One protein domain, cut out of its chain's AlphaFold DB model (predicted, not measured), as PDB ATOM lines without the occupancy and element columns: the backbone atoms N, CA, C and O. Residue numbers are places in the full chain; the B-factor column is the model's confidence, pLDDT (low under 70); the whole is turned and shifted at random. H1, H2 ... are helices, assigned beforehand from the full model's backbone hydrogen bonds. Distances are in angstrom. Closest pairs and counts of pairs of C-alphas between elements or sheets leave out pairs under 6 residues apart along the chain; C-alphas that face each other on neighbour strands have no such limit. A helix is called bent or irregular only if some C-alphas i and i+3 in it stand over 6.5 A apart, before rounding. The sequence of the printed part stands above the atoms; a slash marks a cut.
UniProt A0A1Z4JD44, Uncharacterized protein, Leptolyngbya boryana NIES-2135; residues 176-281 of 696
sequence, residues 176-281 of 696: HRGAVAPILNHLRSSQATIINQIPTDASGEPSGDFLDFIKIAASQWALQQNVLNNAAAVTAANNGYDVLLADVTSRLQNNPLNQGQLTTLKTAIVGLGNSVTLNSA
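What this domain is: This is residues 176 to 281 of the 696 residues of an uncharacterized protein of Leptolyngbya boryana NIES-2135 (UniProt A0A1Z4JD44). The longest helix, H3, and H2 form a helical hairpin; H4 completes an up-and-down bundle, each running against the one before, and irregular H1 packs on H4. The printed part, 106 residues with four named helices, H1 to H4 in order, and no named strand, is all helix and compact: radius of gyration of the C-alphas 13.2 A, spans 37 by 27 by 23 A.

Where its parts are: H3, residues 231 to 252, runs 30.6 A from C-alpha 231 at (37.496, 20.845, 19.597). H2 is residues 208 to 224, 25.1 A; H4, 259 to 270, 16.4 A, ends at (45.327, 36.408, 23.971). H1, 181 to 195, 10.7 A, is irregular: C-alphas 190 and 193 are 8.6 A apart.

How they stand to each other: H3 touches H2 at a shallow tilt of 25 degrees, opposite ways; closest C-alphas Tyr 241 and Ile 216, 6.1 A. H2 touches H4 with residues 214 to 221 alone, closest C-alphas Trp 221 and Val 270, 4.3 A. H4 touches H1, closest C-alphas Gln 261 and Ile 194, 6.5 A. H1 and H3 are apart. Every O i to N i+4 pair is within hydrogen-bond range in H2, H3 and H4; 7 of 11 in H1.

The domain as a whole: The farthest C-alphas, Ala 202 and Ala 232, are 39.7 A apart. The printed part has no cut; the H1 to H2 link is long. No printed residue is under 70 in pLDDT.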
ATOM      1  N   HIS A 176      42.417  29.036  32.685       91.44
ATOM      2  CA  HIS A 176      43.657  29.542  33.267       91.44
ATOM      3  C   HIS A 176      43.584  29.567  34.804       91.44
ATOM      4  O   HIS A 176      42.660  30.144  35.380       91.44
ATOM      5  N   ARG A 177      44.588  28.979  35.471       86.75
ATOM      6  CA  ARG A 177      44.712  28.932  36.945       86.75
ATOM      7  C   ARG A 177      45.960  29.609  37.499       86.75
ATOM      8  O   ARG A 177      46.171  29.591  38.709       86.75
ATOM      9  N   GLY A 178      46.798  30.176  36.638       83.56
ATOM     10  CA  GLY A 178      47.966  30.924  37.083       83.56
ATOM     11  C   GLY A 178      47.586  32.161  37.896       83.56
ATOM     12  O   GLY A 178      46.459  32.661  37.833       83.56
ATOM     13  N   ALA A 179      48.559  32.659  38.660       86.94
ATOM     14  CA  ALA A 179      48.502  34.023  39.164       86.94
ATOM     15  C   ALA A 179      48.435  34.997  37.979       86.94
ATOM     16  O   ALA A 179      48.960  34.706  36.898       86.94
ATOM     17  N   VAL A 180      47.807  36.154  38.180       89.62
ATOM     18  CA  VAL A 180      47.647  37.143  37.112       89.62
ATOM     19  C   VAL A 180      48.851  38.087  37.051       89.62
ATOM     20  O   VAL A 180      49.197  38.564  35.966       89.62
ATOM     21  N   ALA A 181      49.575  38.276  38.160       87.69
ATOM     22  CA  ALA A 181      50.795  39.080  38.190       87.69
ATOM     23  C   ALA A 181      51.851  38.697  37.124       87.69
ATOM     24  O   ALA A 181      52.360  39.611  36.475       87.69
ATOM     25  N   PRO A 182      52.180  37.414  36.853       88.44
ATOM     26  CA  PRO A 182      53.097  37.043  35.768       88.44
ATOM     27  C   PRO A 182      52.656  37.524  34.379       88.44
ATOM     28  O   PRO A 182      53.487  38.005  33.610       88.44
ATOM     29  N   ILE A 183      51.355  37.449  34.076       90.31
ATOM     30  CA  ILE A 183      50.787  37.932  32.808       90.31
ATOM     31  C   ILE A 183      50.960  39.447  32.704       90.31
ATOM     32  O   ILE A 183      51.479  39.951  31.708       90.31
ATOM     33  N   LEU A 184      50.580  40.180  33.752       90.25
ATOM     34  CA  LEU A 184      50.711  41.635  33.768       90.25
ATOM     35  C   LEU A 184      52.175  42.077  33.705       90.25
ATOM     36  O   LEU A 184      52.501  42.990  32.955       90.25
ATOM     37  N   ASN A 185      53.076  41.409  34.425       88.88
ATOM     38  CA  ASN A 185      54.508  41.702  34.388       88.88
ATOM     39  C   ASN A 185      55.101  41.496  32.993       88.88
ATOM     40  O   ASN A 185      55.871  42.339  32.537       88.88
ATOM     41  N   HIS A 186      54.713  40.425  32.296       89.75
ATOM     42  CA  HIS A 186      55.141  40.195  30.919       89.75
ATOM     43  C   HIS A 186      54.663  41.322  29.989       89.75
ATOM     44  O   HIS A 186      55.446  41.903  29.231       89.75
ATOM     45  N   LEU A 187      53.385  41.690  30.103       92.44
ATOM     46  CA  LEU A 187      52.764  42.710  29.264       92.44
ATOM     47  C   LEU A 187      53.198  44.143  29.603       92.44
ATOM     48  O   LEU A 187      53.082  45.010  28.741       92.44
ATOM     49  N   ARG A 188      53.745  44.426  30.795       91.56
ATOM     50  CA  ARG A 188      54.244  45.772  31.155       91.56
ATOM     51  C   ARG A 188      55.277  46.303  30.165       91.56
ATOM     52  O   ARG A 188      55.300  47.502  29.931       91.56
ATOM     53  N   SER A 189      56.075  45.432  29.547       87.25
ATOM     54  CA  SER A 189      57.062  45.824  28.529       87.25
ATOM     55  C   SER A 189      56.444  46.487  27.286       87.25
ATOM     56  O   SER A 189      57.092  47.321  26.661       87.25
ATOM     57  N   SER A 190      55.194  46.154  26.946       90.31
ATOM     58  CA  SER A 190      54.507  46.631  25.734       90.31
ATOM     59  C   SER A 190      53.214  47.411  26.006       90.31
ATOM     60  O   SER A 190      52.759  48.150  25.139       90.31
ATOM     61  N   GLN A 191      52.627  47.279  27.199       94.19
ATOM     62  CA  GLN A 191      51.321  47.838  27.578       94.19
ATOM     63  C   GLN A 191      51.364  48.616  28.909       94.19
ATOM     64  O   GLN A 191      50.347  48.726  29.598       94.19
ATOM     65  N   ALA A 192      52.528  49.161  29.297       91.69
ATOM     66  CA  ALA A 192      52.721  49.869  30.572       91.69
ATOM     67  C   ALA A 192      51.649  50.937  30.853       91.69
ATOM     68  O   ALA A 192      51.139  51.025  31.969       91.69
ATOM     69  N   THR A 193      51.277  51.726  29.840       92.69
ATOM     70  CA  THR A 193      50.302  52.821  29.978       92.69
ATOM     71  C   THR A 193      48.912  52.331  30.373       92.69
ATOM     72  O   THR A 193      48.224  53.035  31.104       92.69
ATOM     73  N   ILE A 194      48.507  51.139  29.925       93.50
ATOM     74  CA  ILE A 194      47.220  50.521  30.260       93.50
ATOM     75  C   ILE A 194      47.315  49.819  31.617       93.50
ATOM     76  O   ILE A 194      46.461  50.017  32.476       93.50
ATOM     77  N   ILE A 195      48.369  49.028  31.838       92.06
ATOM     78  CA  ILE A 195      48.507  48.194  33.043       92.06
ATOM     79  C   ILE A 195      48.646  49.041  34.307       92.06
ATOM     80  O   ILE A 195      48.058  48.697  35.326       92.06
ATOM     81  N   ASN A 196      49.357  50.170  34.241       90.88
ATOM     82  CA  ASN A 196      49.524  51.069  35.387       90.88
ATOM     83  C   ASN A 196      48.217  51.747  35.830       90.88
ATOM     84  O   ASN A 196      48.181  52.345  36.901       90.88
ATOM     85  N   GLN A 197      47.155  51.673  35.021       91.56
ATOM     86  CA  GLN A 197      45.831  52.178  35.385       91.56
ATOM     87  C   GLN A 197      44.979  51.108  36.081       91.56
ATOM     88  O   GLN A 197      43.978  51.453  36.694       91.56
ATOM     89  N   ILE A 198      45.338  49.821  36.009       91.19
ATOM     90  CA  ILE A 198      44.539  48.742  36.603       91.19
ATOM     91  C   ILE A 198      44.655  48.813  38.133       91.19
ATOM     92  O   ILE A 198      45.767  48.709  38.653       91.19
ATOM     93  N   PRO A 199      43.540  48.947  38.874       88.06
ATOM     94  CA  PRO A 199      43.568  48.914  40.330       88.06
ATOM     95  C   PRO A 199      44.058  47.553  40.836       88.06
ATOM     96  O   PRO A 199      43.501  46.513  40.473       88.06
ATOM     97  N   THR A 200      45.068  47.567  41.702       85.81
ATOM     98  CA  THR A 200      45.607  46.372  42.361       85.81
ATOM     99  C   THR A 200      45.415  46.443  43.870       85.81
ATOM    100  O   THR A 200      45.386  47.528  44.452       85.81
ATOM    101  N   ASP A 201      45.304  45.288  44.515       82.50
ATOM    102  CA  ASP A 201      45.349  45.178  45.968       82.50
ATOM    103  C   ASP A 201      46.781  45.367  46.515       82.50
ATOM    104  O   ASP A 201      47.732  45.630  45.773       82.50
ATOM    105  N   ALA A 202      46.946  45.234  47.836       77.56
ATOM    106  CA  ALA A 202      48.242  45.377  48.505       77.56
ATOM    107  C   ALA A 202      49.286  44.324  48.075       77.56
ATOM    108  O   ALA A 202      50.477  44.525  48.302       77.56
ATOM    109  N   SER A 203      48.857  43.219  47.455       73.94
ATOM    110  CA  SER A 203      49.735  42.193  46.885       73.94
ATOM    111  C   SER A 203      50.091  42.452  45.415       73.94
ATOM    112  O   SER A 203      50.872  41.706  44.827       73.94
ATOM    113  N   GLY A 204      49.572  43.537  44.828       75.75
ATOM    114  CA  GLY A 204      49.780  43.885  43.424       75.75
ATOM    115  C   GLY A 204      48.897  43.090  42.460       75.75
ATOM    116  O   GLY A 204      49.129  43.142  41.252       75.75
ATOM    117  N   GLU A 205      47.887  42.380  42.965       84.19
ATOM    118  CA  GLU A 205      46.949  41.606  42.155       84.19
ATOM    119  C   GLU A 205      45.697  42.441  41.835       84.19
ATOM    120  O   GLU A 205      45.175  43.152  42.700       84.19
ATOM    121  N   PRO A 206      45.176  42.387  40.597       89.50
ATOM    122  CA  PRO A 206      43.882  42.972  40.277       89.50
ATOM    123  C   PRO A 206      42.771  42.360  41.135       89.50
ATOM    124  O   PRO A 206      42.819  41.185  41.494       89.50
ATOM    125  N   SER A 207      41.715  43.127  41.395       88.31
ATOM    126  CA  SER A 207      40.531  42.643  42.114       88.31
ATOM    127  C   SER A 207      39.240  42.922  41.338       88.31
ATOM    128  O   SER A 207      39.232  43.650  40.341       88.31
ATOM    129  N   GLY A 208      38.139  42.297  41.765       89.88
ATOM    130  CA  GLY A 208      36.812  42.511  41.181       89.88
ATOM    131  C   GLY A 208      36.738  42.189  39.684       89.88
ATOM    132  O   GLY A 208      37.262  41.171  39.226       89.88
ATOM    133  N   ASP A 209      36.081  43.065  38.922       93.19
ATOM    134  CA  ASP A 209      35.859  42.883  37.483       93.19
ATOM    135  C   ASP A 209      37.170  42.871  36.669       93.19
ATOM    136  O   ASP A 209      37.246  42.166  35.666       93.19
ATOM    137  N   PHE A 210      38.231  43.568  37.103       93.81
ATOM    138  CA  PHE A 210      39.529  43.520  36.411       93.81
ATOM    139  C   PHE A 210      40.184  42.147  36.511       93.81
ATOM    140  O   PHE A 210      40.714  41.640  35.520       93.81
ATOM    141  N   LEU A 211      40.119  41.524  37.690       92.88
ATOM    142  CA  LEU A 211      40.610  40.162  37.875       92.88
ATOM    143  C   LEU A 211      39.838  39.174  36.997       92.88
ATOM    144  O   LEU A 211      40.448  38.327  36.348       92.88
ATOM    145  N   ASP A 212      38.507  39.300  36.959       93.44
ATOM    146  CA  ASP A 212      37.640  38.458  36.126       93.44
ATOM    147  C   ASP A 212      37.975  38.652  34.636       93.44
ATOM    148  O   ASP A 212      38.248  37.675  33.944       93.44
ATOM    149  N   PHE A 213      38.085  39.899  34.157       96.12
ATOM    150  CA  PHE A 213      38.469  40.218  32.775       96.12
ATOM    151  C   PHE A 213      39.797  39.564  32.377       96.12
ATOM    152  O   PHE A 213      39.863  38.875  31.355       96.12
ATOM    153  N   ILE A 214      40.845  39.731  33.191       95.25
ATOM    154  CA  ILE A 214      42.165  39.189  32.858       95.25
ATOM    155  C   ILE A 214      42.149  37.658  32.903       95.25
ATOM    156  O   ILE A 214      42.690  37.027  31.997       95.25
ATOM    157  N   LYS A 215      41.489  37.036  33.891       95.19
ATOM    158  CA  LYS A 215      41.370  35.569  33.962       95.19
ATOM    159  C   LYS A 215      40.578  34.983  32.795       95.19
ATOM    160  O   LYS A 215      40.939  33.909  32.307       95.19
ATOM    161  N   ILE A 216      39.533  35.661  32.319       96.69
ATOM    162  CA  ILE A 216      38.779  35.214  31.143       96.69
ATOM    163  C   ILE A 216      39.642  35.330  29.879       96.69
ATOM    164  O   ILE A 216      39.756  34.357  29.135       96.69
ATOM    165  N   ALA A 217      40.307  36.471  29.660       96.31
ATOM    166  CA  ALA A 217      41.201  36.657  28.513       96.31
ATOM    167  C   ALA A 217      42.371  35.654  28.530       96.31
ATOM    168  O   ALA A 217      42.689  35.042  27.511       96.31
ATOM    169  N   ALA A 218      42.958  35.405  29.703       95.19
ATOM    170  CA  ALA A 218      44.004  34.403  29.886       95.19
ATOM    171  C   ALA A 218      43.489  32.973  29.658       95.19
ATOM    172  O   ALA A 218      44.236  32.113  29.197       95.19
ATOM    173  N   SER A 219      42.211  32.704  29.938       95.38
ATOM    174  CA  SER A 219      41.588  31.414  29.624       95.38
ATOM    175  C   SER A 219      41.383  31.226  28.116       95.38
ATOM    176  O   SER A 219      41.579  30.116  27.626       95.38
ATOM    177  N   GLN A 220      41.077  32.289  27.358       94.50
ATOM    178  CA  GLN A 220      41.081  32.242  25.887       94.50
ATOM    179  C   GLN A 220      42.492  32.015  25.323       94.50
ATOM    180  O   GLN A 220      42.658  31.192  24.426       94.50
ATOM    181  N   TRP A 221      43.517  32.670  25.881       93.88
ATOM    182  CA  TRP A 221      44.917  32.374  25.542       93.88
ATOM    183  C   TRP A 221      45.262  30.902  25.806       93.88
ATOM    184  O   TRP A 221      45.786  30.224  24.926       93.88
ATOM    185  N   ALA A 222      44.914  30.380  26.986       92.12
ATOM    186  CA  ALA A 222      45.159  28.985  27.346       92.12
ATOM    187  C   ALA A 222      44.524  28.009  26.341       92.12
ATOM    188  O   ALA A 222      45.163  27.039  25.940       92.12
ATOM    189  N   LEU A 223      43.299  28.286  25.883       91.81
ATOM    190  CA  LEU A 223      42.621  27.490  24.857       91.81
ATOM    191  C   LEU A 223      43.381  27.456  23.521       91.81
ATOM    192  O   LEU A 223      43.404  26.410  22.877       91.81
ATOM    193  N   GLN A 224      44.038  28.552  23.125       89.00
ATOM    194  CA  GLN A 224      44.862  28.600  21.907       89.00
ATOM    195  C   GLN A 224      46.131  27.749  22.006       89.00
ATOM    196  O   GLN A 224      46.665  27.329  20.983       89.00
ATOM    197  N   GLN A 225      46.584  27.436  23.223       88.00
ATOM    198  CA  GLN A 225      47.714  26.533  23.459       88.00
ATOM    199  C   GLN A 225      47.316  25.047  23.396       88.00
ATOM    200  O   GLN A 225      48.086  24.187  23.813       88.00
ATOM    201  N   ASN A 226      46.112  24.727  22.897       82.62
ATOM    202  CA  ASN A 226      45.576  23.366  22.789       82.62
ATOM    203  C   ASN A 226      45.577  22.586  24.115       82.62
ATOM    204  O   ASN A 226      45.700  21.366  24.124       82.62
ATOM    205  N   VAL A 227      45.398  23.273  25.252       83.44
ATOM    206  CA  VAL A 227      45.326  22.599  26.565       83.44
ATOM    207  C   VAL A 227      44.138  21.647  26.680       83.44
ATOM    208  O   VAL A 227      44.170  20.700  27.460       83.44
ATOM    209  N   LEU A 228      43.077  21.892  25.910       83.94
ATOM    210  CA  LEU A 228      41.859  21.100  25.915       83.94
ATOM    211  C   LEU A 228      41.789  20.239  24.648       83.94
ATOM    212  O   LEU A 228      41.470  20.733  23.569       83.94
ATOM    213  N   ASN A 229      42.016  18.932  24.793       83.50
ATOM    214  CA  ASN A 229      42.001  17.950  23.697       83.50
ATOM    215  C   ASN A 229      40.573  17.598  23.214       83.50
ATOM    216  O   ASN A 229      40.216  16.429  23.078       83.50
ATOM    217  N   ASN A 230      39.712  18.600  23.006       91.62
ATOM    218  CA  ASN A 230      38.360  18.436  22.471       91.62
ATOM    219  C   ASN A 230      37.904  19.720  21.755       91.62
ATOM    220  O   ASN A 230      37.612  20.727  22.398       91.62
ATOM    221  N   ALA A 231      37.802  19.672  20.423       93.06
ATOM    222  CA  ALA A 231      37.496  20.845  19.597       93.06
ATOM    223  C   ALA A 231      36.122  21.480  19.893       93.06
ATOM    224  O   ALA A 231      35.986  22.706  19.885       93.06
ATOM    225  N   ALA A 232      35.107  20.665  20.200       94.19
ATOM    226  CA  ALA A 232      33.780  21.163  20.560       94.19
ATOM    227  C   ALA A 232      33.818  21.913  21.900       94.19
ATOM    228  O   ALA A 232      33.234  22.986  22.030       94.19
ATOM    229  N   ALA A 233      34.562  21.389  22.873       93.19
ATOM    230  CA  ALA A 233      34.740  22.020  24.172       93.19
ATOM    231  C   ALA A 233      35.548  23.321  24.079       93.19
ATOM    232  O   ALA A 233      35.193  24.292  24.741       93.19
ATOM    233  N   VAL A 234      36.570  23.375  23.213       94.88
ATOM    234  CA  VAL A 234      37.319  24.610  22.916       94.88
ATOM    235  C   VAL A 234      36.385  25.667  22.333       94.88
ATOM    236  O   VAL A 234      36.369  26.804  22.799       94.88
ATOM    237  N   THR A 235      35.565  25.286  21.352       96.00
ATOM    238  CA  THR A 235      34.600  26.190  20.707       96.00
ATOM    239  C   THR A 235      33.570  26.709  21.711       96.00
ATOM    240  O   THR A 235      33.344  27.914  21.803       96.00
ATOM    241  N   ALA A 236      32.984  25.817  22.512       95.81
ATOM    242  CA  ALA A 236      32.002  26.179  23.525       95.81
ATOM    243  C   ALA A 236      32.599  27.103  24.602       95.81
ATOM    244  O   ALA A 236      31.985  28.112  24.948       95.81
ATOM    245  N   ALA A 237      33.808  26.800  25.089       95.56
ATOM    246  CA  ALA A 237      34.513  27.635  26.057       95.56
ATOM    247  C   ALA A 237      34.834  29.021  25.487       95.56
ATOM    248  O   ALA A 237      34.566  30.016  26.154       95.56
ATOM    249  N   ASN A 238      35.346  29.103  24.251       95.94
ATOM    250  CA  ASN A 238      35.624  30.378  23.586       95.94
ATOM    251  C   ASN A 238      34.363  31.236  23.458       95.94
ATOM    252  O   ASN A 238      34.379  32.384  23.895       95.94
ATOM    253  N   ASN A 239      33.260  30.660  22.968       97.00
ATOM    254  CA  ASN A 239      31.981  31.364  22.851       97.00
ATOM    255  C   ASN A 239      31.461  31.834  24.221       97.00
ATOM    256  O   ASN A 239      30.977  32.956  24.358       97.00
ATOM    257  N   GLY A 240      31.587  30.991  25.252       96.88
ATOM    258  CA  GLY A 240      31.237  31.353  26.624       96.88
ATOM    259  C   GLY A 240      32.081  32.517  27.147       96.88
ATOM    260  O   GLY A 240      31.542  33.495  27.664       96.88
ATOM    261  N   TYR A 241      33.398  32.456  26.957       97.50
ATOM    262  CA  TYR A 241      34.315  33.517  27.360       97.50
ATOM    263  C   TYR A 241      34.115  34.814  26.587       97.50
ATOM    264  O   TYR A 241      34.255  35.871  27.191       97.50
ATOM    265  N   ASP A 242      33.721  34.780  25.315       97.06
ATOM    266  CA  ASP A 242      33.374  35.996  24.579       97.06
ATOM    267  C   ASP A 242      32.144  36.691  25.176       97.06
ATOM    268  O   ASP A 242      32.157  37.911  25.348       97.06
ATOM    269  N   VAL A 243      31.121  35.932  25.585       96.38
ATOM    270  CA  VAL A 243      29.954  36.490  26.292       96.38
ATOM    271  C   VAL A 243      30.350  37.063  27.655       96.38
ATOM    272  O   VAL A 243      29.933  38.173  27.992       96.38
ATOM    273  N   LEU A 244      31.168  36.344  28.433       96.62
ATOM    274  CA  LEU A 244      31.645  36.826  29.734       96.62
ATOM    275  C   LEU A 244      32.556  38.058  29.596       96.62
ATOM    276  O   LEU A 244      32.456  38.976  30.407       96.62
ATOM    277  N   LEU A 245      33.400  38.117  28.560       96.50
ATOM    278  CA  LEU A 245      34.255  39.270  28.272       96.50
ATOM    279  C   LEU A 245      33.440  40.480  27.855       96.50
ATOM    280  O   LEU A 245      33.713  41.572  28.343       96.50
ATOM    281  N   ALA A 246      32.450  40.313  26.980       95.50
ATOM    282  CA  ALA A 246      31.570  41.408  26.586       95.50
ATOM    283  C   ALA A 246      30.856  42.003  27.812       95.50
ATOM    284  O   ALA A 246      30.813  43.221  27.986       95.50
ATOM    285  N   ASP A 247      30.367  41.136  28.699       94.81
ATOM    286  CA  ASP A 247      29.705  41.515  29.943       94.81
ATOM    287  C   ASP A 247      30.638  42.261  30.914       94.81
ATOM    288  O   ASP A 247      30.328  43.382  31.318       94.81
ATOM    289  N   VAL A 248      31.805  41.704  31.250       95.44
ATOM    290  CA  VAL A 248      32.736  42.371  32.178       95.44
ATOM    291  C   VAL A 248      33.354  43.637  31.568       95.44
ATOM    292  O   VAL A 248      33.506  44.633  32.268       95.44
ATOM    293  N   THR A 249      33.614  43.667  30.255       95.25
ATOM    294  CA  THR A 249      34.083  44.877  29.549       95.25
ATOM    295  C   THR A 249      33.067  46.007  29.687       95.25
ATOM    296  O   THR A 249      33.458  47.138  29.952       95.25
ATOM    297  N   SER A 250      31.766  45.709  29.577       94.25
ATOM    298  CA  SER A 250      30.713  46.720  29.735       94.25
ATOM    299  C   SER A 250      30.666  47.337  31.139       94.25
ATOM    300  O   SER A 250      30.318  48.507  31.275       94.25
ATOM    301  N   ARG A 251      31.063  46.583  32.176       93.56
ATOM    302  CA  ARG A 251      31.170  47.084  33.558       93.56
ATOM    303  C   ARG A 251      32.457  47.860  33.824       93.56
ATOM    304  O   ARG A 251      32.446  48.788  34.625       93.56
ATOM    305  N   LEU A 252      33.550  47.476  33.167       92.88
ATOM    306  CA  LEU A 252      34.857  48.128  33.300       92.88
ATOM    307  C   LEU A 252      34.991  49.396  32.455       92.88
ATOM    308  O   LEU A 252      35.883  50.209  32.702       92.88
ATOM    309  N   GLN A 253      34.147  49.559  31.436       84.06
ATOM    310  CA  GLN A 253      34.232  50.689  30.527       84.06
ATOM    311  C   GLN A 253      34.109  52.012  31.293       84.06
ATOM    312  O   GLN A 253      33.138  52.256  32.004       84.06
ATOM    313  N   ASN A 254      35.099  52.883  31.084       77.00
ATOM    314  CA  ASN A 254      35.250  54.188  31.729       77.00
ATOM    315  C   ASN A 254      35.607  54.117  33.225       77.00
ATOM    316  O   ASN A 254      35.413  55.100  33.939       77.00
ATOM    317  N   ASN A 255      36.154  52.988  33.698       79.06
ATOM    318  CA  ASN A 255      36.642  52.869  35.070       79.06
ATOM    319  C   ASN A 255      37.798  51.857  35.240       79.06
ATOM    320  O   ASN A 255      37.549  50.681  35.499       79.06
ATOM    321  N   PRO A 256      39.076  52.279  35.165       84.88
ATOM    322  CA  PRO A 256      39.603  53.512  34.569       84.88
ATOM    323  C   PRO A 256      39.951  53.375  33.076       84.88
ATOM    324  O   PRO A 256      40.438  54.326  32.473       84.88
ATOM    325  N   LEU A 257      39.709  52.212  32.461       92.06
ATOM    326  CA  LEU A 257      40.036  51.962  31.056       92.06
ATOM    327  C   LEU A 257      38.846  52.247  30.131       92.06
ATOM    328  O   LEU A 257      37.702  51.903  30.434       92.06
ATOM    329  N   ASN A 258      39.110  52.821  28.958       92.38
ATOM    330  CA  ASN A 258      38.126  52.911  27.882       92.38
ATOM    331  C   ASN A 258      38.042  51.599  27.072       92.38
ATOM    332  O   ASN A 258      38.879  50.701  27.195       92.38
ATOM    333  N   GLN A 259      37.032  51.486  26.207       92.12
ATOM    334  CA  GLN A 259      36.788  50.280  25.405       92.12
ATOM    335  C   GLN A 259      37.964  49.911  24.482       92.12
ATOM    336  O   GLN A 259      38.262  48.727  24.305       92.12
ATOM    337  N   GLY A 260      38.652  50.907  23.918       93.38
ATOM    338  CA  GLY A 260      39.837  50.691  23.089       93.38
ATOM    339  C   GLY A 260      40.984  50.085  23.897       93.38
ATOM    340  O   GLY A 260      41.561  49.084  23.486       93.38
ATOM    341  N   GLN A 261      41.250  50.616  25.092       95.19
ATOM    342  CA  GLN A 261      42.276  50.093  25.999       95.19
ATOM    343  C   GLN A 261      41.959  48.667  26.472       95.19
ATOM    344  O   GLN A 261      42.854  47.824  26.490       95.19
ATOM    345  N   LEU A 262      40.698  48.368  26.801       95.25
ATOM    346  CA  LEU A 262      40.269  47.006  27.147       95.25
ATOM    347  C   LEU A 262      40.462  46.043  25.964       95.25
ATOM    348  O   LEU A 262      40.965  44.937  26.142       95.25
ATOM    349  N   THR A 263      40.145  46.474  24.741       95.50
ATOM    350  CA  THR A 263      40.356  45.670  23.523       95.50
ATOM    351  C   THR A 263      41.841  45.402  23.269       95.50
ATOM    352  O   THR A 263      42.225  44.260  22.997       95.50
ATOM    353  N   THR A 264      42.689  46.425  23.415       95.75
ATOM    354  CA  THR A 264      44.150  46.292  23.314       95.75
ATOM    355  C   THR A 264      44.680  45.316  24.359       95.75
ATOM    356  O   THR A 264      45.443  44.414  24.020       95.75
ATOM    357  N   LEU A 265      44.228  45.430  25.611       95.44
ATOM    358  CA  LEU A 265      44.648  44.537  26.688       95.44
ATOM    359  C   LEU A 265      44.202  43.087  26.447       95.44
ATOM    360  O   LEU A 265      45.022  42.183  26.584       95.44
ATOM    361  N   LYS A 266      42.946  42.853  26.030       95.75
ATOM    362  CA  LYS A 266      42.459  41.516  25.637       95.75
ATOM    363  C   LYS A 266      43.356  40.923  24.552       95.75
ATOM    364  O   LYS A 266      43.816  39.796  24.693       95.75
ATOM    365  N   THR A 267      43.607  41.685  23.488       95.62
ATOM    366  CA  THR A 267      44.416  41.238  22.344       95.62
ATOM    367  C   THR A 267      45.833  40.879  22.780       95.62
ATOM    368  O   THR A 267      46.348  39.835  22.387       95.62
ATOM    369  N   ALA A 268      46.436  41.696  23.646       95.31
ATOM    370  CA  ALA A 268      47.765  41.446  24.185       95.31
ATOM    371  C   ALA A 268      47.820  40.170  25.046       95.31
ATOM    372  O   ALA A 268      48.753  39.386  24.900       95.31
ATOM    373  N   ILE A 269      46.815  39.926  25.897       95.06
ATOM    374  CA  ILE A 269      46.735  38.706  26.720       95.06
ATOM    375  C   ILE A 269      46.532  37.467  25.840       95.06
ATOM    376  O   ILE A 269      47.223  36.467  26.011       95.06
ATOM    377  N   VAL A 270      45.604  37.527  24.885       92.69
ATOM    378  CA  VAL A 270      45.327  36.408  23.971       92.69
ATOM    379  C   VAL A 270      46.554  36.087  23.102       92.69
ATOM    380  O   VAL A 270      46.807  34.924  22.810       92.69
ATOM    381  N   GLY A 271      47.372  37.091  22.765       91.00
ATOM    382  CA  GLY A 271      48.585  36.960  21.953       91.00
ATOM    383  C   GLY A 271      49.882  36.604  22.696       91.00
ATOM    384  O   GLY A 271      50.941  36.690  22.081       91.00
ATOM    385  N   LEU A 272      49.843  36.217  23.978       89.31
ATOM    386  CA  LEU A 272      51.047  35.998  24.806       89.31
ATOM    387  C   LEU A 272      52.036  34.938  24.274       89.31
ATOM    388  O   LEU A 272      53.194  34.938  24.677       89.31
ATOM    389  N   GLY A 273      51.637  34.035  23.374       80.38
ATOM    390  CA  GLY A 273      52.523  32.962  22.899       80.38
ATOM    391  C   GLY A 273      53.035  32.064  24.043       80.38
ATOM    392  O   GLY A 273      52.339  31.886  25.039       80.38
ATOM    393  N   ASN A 274      54.246  31.504  23.910       79.56
ATOM    394  CA  ASN A 274      54.858  30.579  24.887       79.56
ATOM    395  C   ASN A 274      55.744  31.269  25.947       79.56
ATOM    396  O   ASN A 274      56.507  30.604  26.644       79.56
ATOM    397  N   SER A 275      55.709  32.600  26.046       72.69
ATOM    398  CA  SER A 275      56.632  33.385  26.883       72.69
ATOM    399  C   SER A 275      56.226  33.480  28.361       72.69
ATOM    400  O   SER A 275      56.997  33.988  29.177       72.69
ATOM    401  N   VAL A 276      55.034  32.994  28.717       81.44
ATOM    402  CA  VAL A 276      54.511  32.949  30.088       81.44
ATOM    403  C   VAL A 276      54.162  31.505  30.439       81.44
ATOM    404  O   VAL A 276      53.549  30.799  29.641       81.44
ATOM    405  N   THR A 277      54.528  31.058  31.645       83.19
ATOM    406  CA  THR A 277      54.202  29.708  32.120       83.19
ATOM    407  C   THR A 277      52.692  29.508  32.171       83.19
ATOM    408  O   THR A 277      51.979  30.181  32.919       83.19
ATOM    409  N   LEU A 278      52.207  28.540  31.398       84.69
ATOM    410  CA  LEU A 278      50.801  28.181  31.369       84.69
ATOM    411  C   LEU A 278      50.466  27.237  32.524       84.69
ATOM    412  O   LEU A 278      50.937  26.104  32.577       84.69
ATOM    413  N   ASN A 279      49.602  27.696  33.424       87.50
ATOM    414  CA  ASN A 279      48.944  26.845  34.406       87.50
ATOM    415  C   ASN A 279      47.457  26.761  34.054       87.50
ATOM    416  O   ASN A 279      46.779  27.795  34.001       87.50
ATOM    417  N   SER A 280      46.968  25.552  33.775       87.50
ATOM    418  CA  SER A 280      45.606  25.330  33.295       87.50
ATOM    419  C   SER A 280      44.849  24.281  34.106       87.50
ATOM    420  O   SER A 280      45.438  23.380  34.699       87.50
ATOM    421  N   ALA A 281      43.527  24.408  34.127       87.56
ATOM    422  CA  ALA A 281      42.606  23.374  34.558       87.56
ATOM    423  C   ALA A 281      41.662  22.995  33.432       87.56
ATOM    424  O   ALA A 281      41.228  23.834  32.643       87.56
TER     425      ALA A 281